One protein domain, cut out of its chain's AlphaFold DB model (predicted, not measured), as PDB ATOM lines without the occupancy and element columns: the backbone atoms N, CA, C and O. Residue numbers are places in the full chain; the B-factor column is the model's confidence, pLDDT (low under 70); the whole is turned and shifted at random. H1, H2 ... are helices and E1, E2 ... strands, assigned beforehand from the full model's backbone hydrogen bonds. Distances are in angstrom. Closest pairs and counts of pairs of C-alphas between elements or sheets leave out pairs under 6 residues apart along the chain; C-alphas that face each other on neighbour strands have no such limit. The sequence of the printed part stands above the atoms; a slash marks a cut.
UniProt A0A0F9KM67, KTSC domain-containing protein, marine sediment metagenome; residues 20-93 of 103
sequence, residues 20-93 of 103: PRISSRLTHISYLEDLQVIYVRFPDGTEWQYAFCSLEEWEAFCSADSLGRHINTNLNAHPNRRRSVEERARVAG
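This is residues 20 to 93 of the 103 residues of the protein "KTSC domain-containing protein" of marine sediment metagenome (UniProt A0A0F9KM67). A small twisted sheet of four antiparallel strands makes a wall, with helix H1 over one face, along E1 and E2, and H2 near H1 at a steep angle to it. After edge strand E4 the short helix H3 lies on the far side of the sheet from H1, away from both other helices. The printed part has 74 residues, with four named strands and three named helices in the order E1 E2 E3 H1 H2 E4 H3; the sheet order is E1 - E2 - E3 - E4, and the class is mixed, helices and strands. The whole is compact, with a radius of gyration of the C-alphas of 11.6 A, and the C-alphas span 32 by 26 by 20 A.

E1 covers residues 28 to 32, 13.6 A from first to last C-alpha, and begins with C-alpha 28 at (-38.412, -8.419, -38.344). E2 is residues 37 to 41, 13.3 A, and E3 is residues 47 to 51, 13.4 A. E4 is residues 80 to 83, 9.5 A. H1 is residues 55 to 63, 12.3 A, with C-alpha 55 at (-26.174, -19.792, -33.228). H2 is residues 67 to 73, 9.9 A, and H3 is residues 85 to 91, 10.3 A, ending with C-alpha 91 at (-37.588, -20.325, -49.737).

E1, E2 and E3 form a meander, each strand the antiparallel neighbour of the one before, and E1 and E2 as well as E2 and E3 are hairpins. Between E1 and E2, N 30 and O 39 are 2.9 A apart, within hydrogen-bond range. Between E2 and E3, N 38 and O 50 are 2.9 A apart. E3 and E4 are antiparallel at 146 degrees, with N 83 and O 47 2.9 A apart. The sheet is only just strongly twisted, with C-alphas up to 4.4 A off its best plane. H1 is on the sheet, over E1 and E2, at a height over the sheet of 9.7 A; on the local plane, fitted to just 6 C-alphas, it runs along the strands, at 6 degrees to E1. The closest C-alphas of E1 and H1 are those of Tyr 31 and Trp 58, 7.0 A apart. H1 and H2 are close but not clearly touching, their closest C-alphas, of Phe 61 and His 70, being 6.5 A apart; they run opposite ways at a steep tilt of 52 degrees. H2 and H3 are not on the sheet. H3 is apart from H1 and H2, and only just apart from E3, at 8.5 A between closest C-alphas. In H1, H2 and H3 every O i to N i+4 pair is within hydrogen-bond range.

The C-alphas of Asp 65 and Gly 93 are the two farthest apart, at 33.6 A. The printed part has no cut. The link from H2 to E4 is short, the other links are tight, and there is no long link. The mean pLDDT of the printed part is 83.2; residues 20 to 24 and 85 to 93 are under 70, and H3 has a mean of 58.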
ATOM      1  N   PRO A  20     -41.032 -10.650 -34.845       69.81
ATOM      2  CA  PRO A  20     -41.170  -9.203 -34.877       69.81
ATOM      3  C   PRO A  20     -40.258  -8.602 -33.806       69.81
ATOM      4  O   PRO A  20     -40.393  -8.893 -32.618       69.81
ATOM      5  N   ARG A  21     -39.327  -7.740 -34.219       67.50
ATOM      6  CA  ARG A  21     -38.475  -6.979 -33.299       67.50
ATOM      7  C   ARG A  21     -38.558  -5.528 -33.713       67.50
ATOM      8  O   ARG A  21     -37.906  -5.112 -34.664       67.50
ATOM      9  N   ILE A  22     -39.378  -4.764 -32.998       57.69
ATOM     10  CA  ILE A  22     -39.534  -3.335 -33.251       57.69
ATOM     11  C   ILE A  22     -38.283  -2.637 -32.713       57.69
ATOM     12  O   ILE A  22     -38.158  -2.366 -31.523       57.69
ATOM     13  N   SER A  23     -37.331  -2.379 -33.602       66.19
ATOM     14  CA  SER A  23     -36.267  -1.404 -33.368       66.19
ATOM     15  C   SER A  23     -36.459  -0.238 -34.331       66.19
ATOM     16  O   SER A  23     -37.190  -0.345 -35.313       66.19
ATOM     17  N   SER A  24     -35.757   0.870 -34.112       69.12
ATOM     18  CA  SER A  24     -35.793   2.007 -35.039       69.12
ATOM     19  C   SER A  24     -35.277   1.682 -36.452       69.12
ATOM     20  O   SER A  24     -35.464   2.489 -37.358       69.12
ATOM     21  N   ARG A  25     -34.621   0.526 -36.661       73.19
ATOM     22  CA  ARG A  25     -33.999   0.148 -37.944       73.19
ATOM     23  C   ARG A  25     -34.482  -1.161 -38.554       73.19
ATOM     24  O   ARG A  25     -34.328  -1.321 -39.755       73.19
ATOM     25  N   LEU A  26     -35.047  -2.079 -37.776       84.50
ATOM     26  CA  LEU A  26     -35.552  -3.370 -38.252       84.50
ATOM     27  C   LEU A  26     -36.989  -3.568 -37.785       84.50
ATOM     28  O   LEU A  26     -37.349  -3.133 -36.693       84.50
ATOM     29  N   THR A  27     -37.777  -4.248 -38.614       83.56
ATOM     30  CA  THR A  27     -39.146  -4.662 -38.287       83.56
ATOM     31  C   THR A  27     -39.205  -6.132 -37.888       83.56
ATOM     32  O   THR A  27     -39.932  -6.491 -36.965       83.56
ATOM     33  N   HIS A  28     -38.430  -6.979 -38.570       86.50
ATOM     34  CA  HIS A  28     -38.412  -8.419 -38.344       86.50
ATOM     35  C   HIS A  28     -36.993  -8.955 -38.448       86.50
ATOM     36  O   HIS A  28     -36.181  -8.469 -39.243       86.50
ATOM     37  N   ILE A  29     -36.725  -9.984 -37.659       88.25
ATOM     38  CA  ILE A  29     -35.503 -10.776 -37.725       88.25
ATOM     39  C   ILE A  29     -35.879 -12.254 -37.725       88.25
ATOM     40  O   ILE A  29     -36.938 -12.633 -37.225       88.25
ATOM     41  N   SER A  30     -35.037 -13.090 -38.305       89.00
ATOM     42  CA  SER A  30     -35.186 -14.534 -38.208       89.00
ATOM     43  C   SER A  30     -33.840 -15.219 -38.363       89.00
ATOM     44  O   SER A  30     -32.914 -14.654 -38.945       89.00
ATOM     45  N   TYR A  31     -33.757 -16.441 -37.863       88.69
ATOM     46  CA  TYR A  31     -32.578 -17.273 -37.963       88.69
ATOM     47  C   TYR A  31     -32.963 -18.651 -38.456       88.69
ATOM     48  O   TYR A  31     -33.953 -19.227 -38.005       88.69
ATOM     49  N   LEU A  32     -32.168 -19.155 -39.391       86.81
ATOM     50  CA  LEU A  32     -32.281 -20.505 -39.889       86.81
ATOM     51  C   LEU A  32     -31.026 -21.281 -39.515       86.81
ATOM     52  O   LEU A  32     -29.985 -21.112 -40.147       86.81
ATOM     53  N   GLU A  33     -31.151 -22.111 -38.483       83.62
ATOM     54  CA  GLU A  33     -30.046 -22.865 -37.889       83.62
ATOM     55  C   GLU A  33     -29.428 -23.855 -38.881       83.62
ATOM     56  O   GLU A  33     -28.208 -23.877 -39.031       83.62
ATOM     57  N   ASP A  34     -30.256 -24.574 -39.650       81.06
ATOM     58  CA  ASP A  34     -29.798 -25.573 -40.629       81.06
ATOM     59  C   ASP A  34     -28.850 -24.993 -41.687       81.06
ATOM     60  O   ASP A  34     -27.925 -25.661 -42.146       81.06
ATOM     61  N   LEU A  35     -29.078 -23.734 -42.080       84.38
ATOM     62  CA  LEU A  35     -28.250 -23.035 -43.068       84.38
ATOM     63  C   LEU A  35     -27.290 -22.025 -42.433       84.38
ATOM     64  O   LEU A  35     -26.492 -21.418 -43.152       84.38
ATOM     65  N   GLN A  36     -27.376 -21.818 -41.118       90.44
ATOM     66  CA  GLN A  36     -26.654 -20.771 -40.400       90.44
ATOM     67  C   GLN A  36     -26.845 -19.397 -41.057       90.44
ATOM     68  O   GLN A  36     -25.883 -18.691 -41.372       90.44
ATOM     69  N   VAL A  37     -28.103 -19.032 -41.329       90.19
ATOM     70  CA  VAL A  37     -28.450 -17.774 -42.006       90.19
ATOM     71  C   VAL A  37     -29.299 -16.893 -41.106       90.19
ATOM     72  O   VAL A  37     -30.367 -17.302 -40.651       90.19
ATOM     73  N   ILE A  38     -28.867 -15.648 -40.918       90.69
ATOM     74  CA  ILE A  38     -29.677 -14.598 -40.301       90.69
ATOM     75  C   ILE A  38     -30.386 -13.819 -41.404       90.69
ATOM     76  O   ILE A  38     -29.760 -13.322 -42.344       90.69
ATOM     77  N   TYR A  39     -31.697 -13.673 -41.266       89.88
ATOM     78  CA  TYR A  39     -32.527 -12.830 -42.110       89.88
ATOM     79  C   TYR A  39     -32.967 -11.596 -41.339       89.88
ATOM     80  O   TYR A  39     -33.410 -11.677 -40.192       89.88
ATOM     81  N   VAL A  40     -32.898 -10.440 -41.988       89.94
ATOM     82  CA  VAL A  40     -33.381  -9.182 -41.416       89.94
ATOM     83  C   VAL A  40     -34.293  -8.474 -42.400       89.94
ATOM     84  O   VAL A  40     -34.084  -8.531 -43.614       89.94
ATOM     85  N   ARG A  41     -35.295  -7.778 -41.865       87.62
ATOM     86  CA  ARG A  41     -36.222  -6.954 -42.634       87.62
ATOM     87  C   ARG A  41     -36.247  -5.535 -42.100       87.62
ATOM     88  O   ARG A  41     -36.492  -5.303 -40.913       87.62
ATOM     89  N   PHE A  42     -36.048  -4.586 -42.997       87.31
ATOM     90  CA  PHE A  42     -36.063  -3.159 -42.716       87.31
ATOM     91  C   PHE A  42     -37.483  -2.573 -42.904       87.31
ATOM     92  O   PHE A  42     -38.332  -3.198 -43.547       87.31
ATOM     93  N   PRO A  43     -37.791  -1.398 -42.318       85.62
ATOM     94  CA  PRO A  43     -39.095  -0.737 -42.459       85.62
ATOM     95  C   PRO A  43     -39.480  -0.366 -43.894       85.62
ATOM     96  O   PRO A  43     -40.662  -0.312 -44.211       85.62
ATOM     97  N   ASP A  44     -38.495  -0.151 -44.764       83.69
ATOM     98  CA  ASP A  44     -38.683   0.088 -46.202       83.69
ATOM     99  C   ASP A  44     -39.080  -1.188 -46.975       83.69
ATOM    100  O   ASP A  44     -39.277  -1.152 -48.187       83.69
ATOM    101  N   GLY A  45     -39.182  -2.327 -46.282       82.38
ATOM    102  CA  GLY A  45     -39.475  -3.630 -46.864       82.38
ATOM    103  C   GLY A  45     -38.250  -4.350 -47.424       82.38
ATOM    104  O   GLY A  45     -38.396  -5.491 -47.860       82.38
ATOM    105  N   THR A  46     -37.061  -3.740 -47.383       87.19
ATOM    106  CA  THR A  46     -35.821  -4.382 -47.822       87.19
ATOM    107  C   THR A  46     -35.482  -5.552 -46.901       87.19
ATOM    108  O   THR A  46     -35.489  -5.423 -45.678       87.19
ATOM    109  N   GLU A  47     -35.154  -6.699 -47.493       89.31
ATOM    110  CA  GLU A  47     -34.699  -7.889 -46.777       89.31
ATOM    111  C   GLU A  47     -33.234  -8.183 -47.107       89.31
ATOM    112  O   GLU A  47     -32.811  -8.102 -48.264       89.31
ATOM    113  N   TRP A  48     -32.470  -8.559 -46.087       91.00
ATOM    114  CA  TRP A  48     -31.091  -9.022 -46.224       91.00
ATOM    115  C   TRP A  48     -30.933 -10.400 -45.603       91.00
ATOM    116  O   TRP A  48     -31.614 -10.738 -44.633       91.00
ATOM    117  N   GLN A  49     -30.017 -11.175 -46.174       91.50
ATOM    118  CA  GLN A  49     -29.532 -12.412 -45.583       91.50
ATOM    119  C   GLN A  49     -28.033 -12.315 -45.304       91.50
ATOM    120  O   GLN A  49     -27.284 -11.765 -46.117       91.50
ATOM    121  N   TYR A  50     -27.623 -12.908 -44.192       93.31
ATOM    122  CA  TYR A  50     -26.238 -13.043 -43.752       93.31
ATOM    123  C   TYR A  50     -25.972 -14.527 -43.520       93.31
ATOM    124  O   TYR A  50     -26.654 -15.141 -42.704       93.31
ATOM    125  N   ALA A  51     -25.064 -15.116 -44.293       92.19
ATOM    126  CA  ALA A  51     -24.772 -16.547 -44.251       92.19
ATOM    127  C   ALA A  51     -23.560 -16.864 -43.367       92.19
ATOM    128  O   ALA A  51     -22.719 -15.999 -43.124       92.19
ATOM    129  N   PHE A  52     -23.435 -18.127 -42.952       92.31
ATOM    130  CA  PHE A  52     -22.370 -18.598 -42.058       92.31
ATOM    131  C   PHE A  52     -22.369 -17.875 -40.701       92.31
ATOM    132  O   PHE A  52     -21.315 -17.577 -40.142       92.31
ATOM    133  N   CYS A  53     -23.556 -17.557 -40.190       91.56
ATOM    134  CA  CYS A  53     -23.757 -16.998 -38.860       91.56
ATOM    135  C   CYS A  53     -24.099 -18.133 -37.890       91.56
ATOM    136  O   CYS A  53     -25.139 -18.786 -38.022       91.56
ATOM    137  N   SER A  54     -23.224 -18.379 -36.916       92.88
ATOM    138  CA  SER A  54     -23.448 -19.389 -35.879       92.88
ATOM    139  C   SER A  54     -24.648 -19.037 -34.992       92.88
ATOM    140  O   SER A  54     -25.109 -17.893 -34.967       92.88
ATOM    141  N   LEU A  55     -25.133 -20.022 -34.229       89.88
ATOM    142  CA  LEU A  55     -26.174 -19.792 -33.228       89.88
ATOM    143  C   LEU A  55     -25.725 -18.748 -32.191       89.88
ATOM    144  O   LEU A  55     -26.500 -17.875 -31.824       89.88
ATOM    145  N   GLU A  56     -24.450 -18.779 -31.798       92.31
ATOM    146  CA  GLU A  56     -23.848 -17.780 -30.908       92.31
ATOM    147  C   GLU A  56     -23.928 -16.357 -31.494       92.31
ATOM    148  O   GLU A  56     -24.308 -15.417 -30.799       92.31
ATOM    149  N   GLU A  57     -23.644 -16.189 -32.793       93.38
ATOM    150  CA  GLU A  57     -23.768 -14.892 -33.471       93.38
ATOM    151  C   GLU A  57     -25.233 -14.423 -33.522       93.38
ATOM    152  O   GLU A  57     -25.518 -13.235 -33.351       93.38
ATOM    153  N   TRP A  58     -26.180 -15.348 -33.701       92.25
ATOM    154  CA  TRP A  58     -27.611 -15.051 -33.629       92.25
ATOM    155  C   TRP A  58     -28.048 -14.591 -32.232       92.25
ATOM    156  O   TRP A  58     -28.764 -13.591 -32.109       92.25
ATOM    157  N   GLU A  59     -27.612 -15.275 -31.176       91.50
ATOM    158  CA  GLU A  59     -27.915 -14.909 -29.790       91.50
ATOM    159  C   GLU A  59     -27.294 -13.557 -29.411       91.50
ATOM    160  O   GLU A  59     -27.965 -12.709 -28.803       91.50
ATOM    161  N   ALA A  60     -26.050 -13.313 -29.837       91.38
ATOM    162  CA  ALA A  60     -25.368 -12.033 -29.674       91.38
ATOM    163  C   ALA A  60     -26.116 -10.906 -30.402       91.38
ATOM    164  O   ALA A  60     -26.371  -9.851 -29.817       91.38
ATOM    165  N   PHE A  61     -26.550 -11.147 -31.643       90.69
ATOM    166  CA  PHE A  61     -27.358 -10.198 -32.409       90.69
ATOM    167  C   PHE A  61     -28.705  -9.905 -31.734       90.69
ATOM    168  O   PHE A  61     -29.114  -8.744 -31.638       90.69
ATOM    169  N   CYS A  62     -29.385 -10.930 -31.214       88.44
ATOM    170  CA  CYS A  62     -30.651 -10.773 -30.497       88.44
ATOM    171  C   CYS A  62     -30.503  -9.974 -29.199       88.44
ATOM    172  O   CYS A  62     -31.419  -9.225 -28.841       88.44
ATOM    173  N   SER A  63     -29.359 -10.105 -28.531       89.50
ATOM    174  CA  SER A  63     -29.042  -9.427 -27.269       89.50
ATOM    175  C   SER A  63     -28.407  -8.046 -27.463       89.50
ATOM    176  O   SER A  63     -28.224  -7.317 -26.493       89.50
ATOM    177  N   ALA A  64     -28.084  -7.655 -28.700       88.44
ATOM    178  CA  ALA A  64     -27.426  -6.389 -28.976       88.44
ATOM    179  C   ALA A  64     -28.324  -5.178 -28.658       88.44
ATOM    180  O   ALA A  64     -29.478  -5.087 -29.104       88.44
ATOM    181  N   ASP A  65     -27.732  -4.187 -27.982       85.44
ATOM    182  CA  ASP A  65     -28.363  -2.896 -27.676       85.44
ATOM    183  C   ASP A  65     -28.712  -2.104 -28.945       85.44
ATOM    184  O   ASP A  65     -29.701  -1.374 -29.005       85.44
ATOM    185  N   SER A  66     -27.898  -2.249 -29.997       88.62
ATOM    186  CA  SER A  66     -28.101  -1.589 -31.287       88.62
ATOM    187  C   SER A  66     -27.893  -2.560 -32.440       88.62
ATOM    188  O   SER A  66     -26.773  -2.773 -32.903       88.62
ATOM    189  N   LEU A  67     -29.002  -3.089 -32.966       87.75
ATOM    190  CA  LEU A  67     -28.993  -4.010 -34.110       87.75
ATOM    191  C   LEU A  67     -28.291  -3.420 -35.330       87.75
ATOM    192  O   LEU A  67     -27.550  -4.111 -36.014       87.75
ATOM    193  N   GLY A  68     -28.508  -2.131 -35.607       87.88
ATOM    194  CA  GLY A  68     -27.873  -1.469 -36.744       87.88
ATOM    195  C   GLY A  68     -26.355  -1.365 -36.592       87.88
ATOM    196  O   GLY A  68     -25.638  -1.460 -37.584       87.88
ATOM    197  N   ARG A  69     -25.861  -1.190 -35.358       89.50
ATOM    198  CA  ARG A  69     -24.423  -1.229 -35.080       89.50
ATOM    199  C   ARG A  69     -23.890  -2.649 -35.244       89.50
ATOM    200  O   ARG A  69     -22.908  -2.802 -35.953       89.50
ATOM    201  N   HIS A  70     -24.575  -3.643 -34.674       90.75
ATOM    202  CA  HIS A  70     -24.200  -5.059 -34.777       90.75
ATOM    203  C   HIS A  70     -24.153  -5.542 -36.230       90.75
ATOM    204  O   HIS A  70     -23.202  -6.204 -36.630       90.75
ATOM    205  N   ILE A  71     -25.120  -5.132 -37.059       90.69
ATOM    206  CA  ILE A  71     -25.088  -5.393 -38.504       90.69
ATOM    207  C   ILE A  71     -23.803  -4.835 -39.119       90.69
ATOM    208  O   ILE A  71     -23.106  -5.536 -39.842       90.69
ATOM    209  N   ASN A  72     -23.467  -3.580 -38.819       90.69
ATOM    210  CA  ASN A  72     -22.311  -2.924 -39.421       90.69
ATOM    211  C   ASN A  72     -20.963  -3.477 -38.947       90.69
ATOM    212  O   ASN A  72     -20.015  -3.461 -39.726       90.69
ATOM    213  N   THR A  73     -20.857  -3.911 -37.691       91.38
ATOM    214  CA  THR A  73     -19.589  -4.367 -37.100       91.38
ATOM    215  C   THR A  73     -19.358  -5.863 -37.249       91.38
ATOM    216  O   THR A  73     -18.210  -6.270 -37.401       91.38
ATOM    217  N   ASN A  74     -20.426  -6.663 -37.216       91.62
ATOM    218  CA  ASN A  74     -20.351  -8.119 -37.177       91.62
ATOM    219  C   ASN A  74     -20.956  -8.717 -38.448       91.62
ATOM    220  O   ASN A  74     -20.228  -9.270 -39.266       91.62
ATOM    221  N   LEU A  75     -22.263  -8.536 -38.689       90.31
ATOM    222  CA  LEU A  75     -22.943  -9.251 -39.782       90.31
ATOM    223  C   LEU A  75     -22.436  -8.866 -41.179       90.31
ATOM    224  O   LEU A  75     -22.349  -9.720 -42.053       90.31
ATOM    225  N   ASN A  76     -22.029  -7.617 -41.402       92.00
ATOM    226  CA  ASN A  76     -21.456  -7.192 -42.682       92.00
ATOM    227  C   ASN A  76     -20.088  -7.828 -42.985       92.00
ATOM    228  O   ASN A  76     -19.656  -7.777 -44.137       92.00
ATOM    229  N   ALA A  77     -19.417  -8.423 -41.992       91.56
ATOM    230  CA  ALA A  77     -18.217  -9.227 -42.224       91.56
ATOM    231  C   ALA A  77     -18.549 -10.607 -42.824       91.56
ATOM    232  O   ALA A  77     -17.679 -11.241 -43.421       91.56
ATOM    233  N   HIS A  78     -19.799 -11.061 -42.702       91.00
ATOM    234  CA  HIS A  78     -20.272 -12.311 -43.286       91.00
ATOM    235  C   HIS A  78     -20.721 -12.123 -44.741       91.00
ATOM    236  O   HIS A  78     -21.189 -11.037 -45.109       91.00
ATOM    237  N   PRO A  79     -20.666 -13.186 -45.572       93.12
ATOM    238  CA  PRO A  79     -21.272 -13.180 -46.895       93.12
ATOM    239  C   PRO A  79     -22.744 -12.787 -46.806       93.12
ATOM    240  O   PRO A  79     -23.554 -13.455 -46.157       93.12
ATOM    241  N   ASN A  80     -23.087 -11.688 -47.465       92.75
ATOM    242  CA  ASN A  80     -24.415 -11.111 -47.394       92.75
ATOM    243  C   ASN A  80     -24.947 -10.781 -48.784       92.75
ATOM    244  O   ASN A  80     -24.197 -10.515 -49.724       92.75
ATOM    245  N   ARG A  81     -26.270 -10.846 -48.919       91.19
ATOM    246  CA  ARG A  81     -26.967 -10.397 -50.125       91.19
ATOM    247  C   ARG A  81     -28.339  -9.851 -49.773       91.19
ATOM    248  O   ARG A  81     -28.989 -10.307 -48.828       91.19
ATOM    249  N   ARG A  82     -28.796  -8.901 -50.582       89.69
ATOM    250  CA  ARG A  82     -30.183  -8.445 -50.568       89.69
ATOM    251  C   ARG A  82     -31.072  -9.548 -51.146       89.69
ATOM    252  O   ARG A  82     -30.720 -10.109 -52.180       89.69
ATOM    253  N   ARG A  83     -32.208  -9.845 -50.508       81.31
ATOM    254  CA  ARG A  83     -33.210 -10.766 -51.067       81.31
ATOM    255  C   ARG A  83     -34.245 -10.014 -51.890       81.31
ATOM    256  O   ARG A  83     -34.750  -8.975 -51.459       81.31
ATOM    257  N   SER A  84     -34.586 -10.569 -53.048       74.25
ATOM    258  CA  SER A  84     -35.782 -10.176 -53.790       74.25
ATOM    259  C   SER A  84     -37.044 -10.829 -53.207       74.25
ATOM    260  O   SER A  84     -36.993 -11.842 -52.506       74.25
ATOM    261  N   VAL A  85     -38.206 -10.243 -53.509       61.34
ATOM    262  CA  VAL A  85     -39.517 -10.779 -53.100       61.34
ATOM    263  C   VAL A  85     -39.762 -12.169 -53.707       61.34
ATOM    264  O   VAL A  85     -40.361 -13.021 -53.055       61.34
ATOM    265  N   GLU A  86     -39.255 -12.429 -54.913       59.56
ATOM    266  CA  GLU A  86     -39.361 -13.729 -55.587       59.56
ATOM    267  C   GLU A  86     -38.561 -14.828 -54.880       59.56
ATOM    268  O   GLU A  86     -39.042 -15.950 -54.717       59.56
ATOM    269  N   GLU A  87     -37.360 -14.516 -54.384       62.50
ATOM    270  CA  GLU A  87     -36.566 -15.462 -53.589       62.50
ATOM    271  C   GLU A  87     -37.270 -15.843 -52.284       62.50
ATOM    272  O   GLU A  87     -37.148 -16.979 -51.822       62.50
ATOM    273  N   ARG A  88     -38.053 -14.924 -51.706       61.28
ATOM    274  CA  ARG A  88     -38.864 -15.204 -50.516       61.28
ATOM    275  C   ARG A  88     -39.910 -16.282 -50.790       61.28
ATOM    276  O   ARG A  88     -40.115 -17.139 -49.935       61.28
ATOM    277  N   ALA A  89     -40.542 -16.247 -51.964       54.06
ATOM    278  CA  ALA A  89     -41.529 -17.243 -52.365       54.06
ATOM    279  C   ALA A  89     -40.875 -18.632 -52.481       54.06
ATOM    280  O   ALA A  89     -41.334 -19.585 -51.855       54.06
ATOM    281  N   ARG A  90     -39.714 -18.713 -53.145       55.47
ATOM    282  CA  ARG A  90     -38.970 -19.974 -53.326       55.47
ATOM    283  C   ARG A  90     -38.510 -20.612 -52.012       55.47
ATOM    284  O   ARG A  90     -38.585 -21.827 -51.881       55.47
ATOM    285  N   VAL A  91     -38.040 -19.814 -51.048       53.25
ATOM    286  CA  VAL A  91     -37.588 -20.325 -49.737       53.25
ATOM    287  C   VAL A  91     -38.766 -20.754 -48.857       53.25
ATOM    288  O   VAL A  91     -38.646 -21.722 -48.119       53.25
ATOM    289  N   ALA A  92     -39.914 -20.083 -48.962       51.19
ATOM    290  CA  ALA A  92     -41.114 -20.401 -48.186       51.19
ATOM    291  C   ALA A  92     -41.937 -21.579 -48.751       51.19
ATOM    292  O   ALA A  92     -43.088 -21.748 -48.358       51.19
ATOM    293  N   GLY A  93     -41.402 -22.342 -49.713       47.41
ATOM    294  CA  GLY A  93     -42.152 -23.401 -50.401       47.41
ATOM    295  C   GLY A  93     -43.287 -22.881 -51.294       47.41
ATOM    296  O   GLY A  93     -44.083 -23.664 -51.804       47.41
TER     297      GLY A  93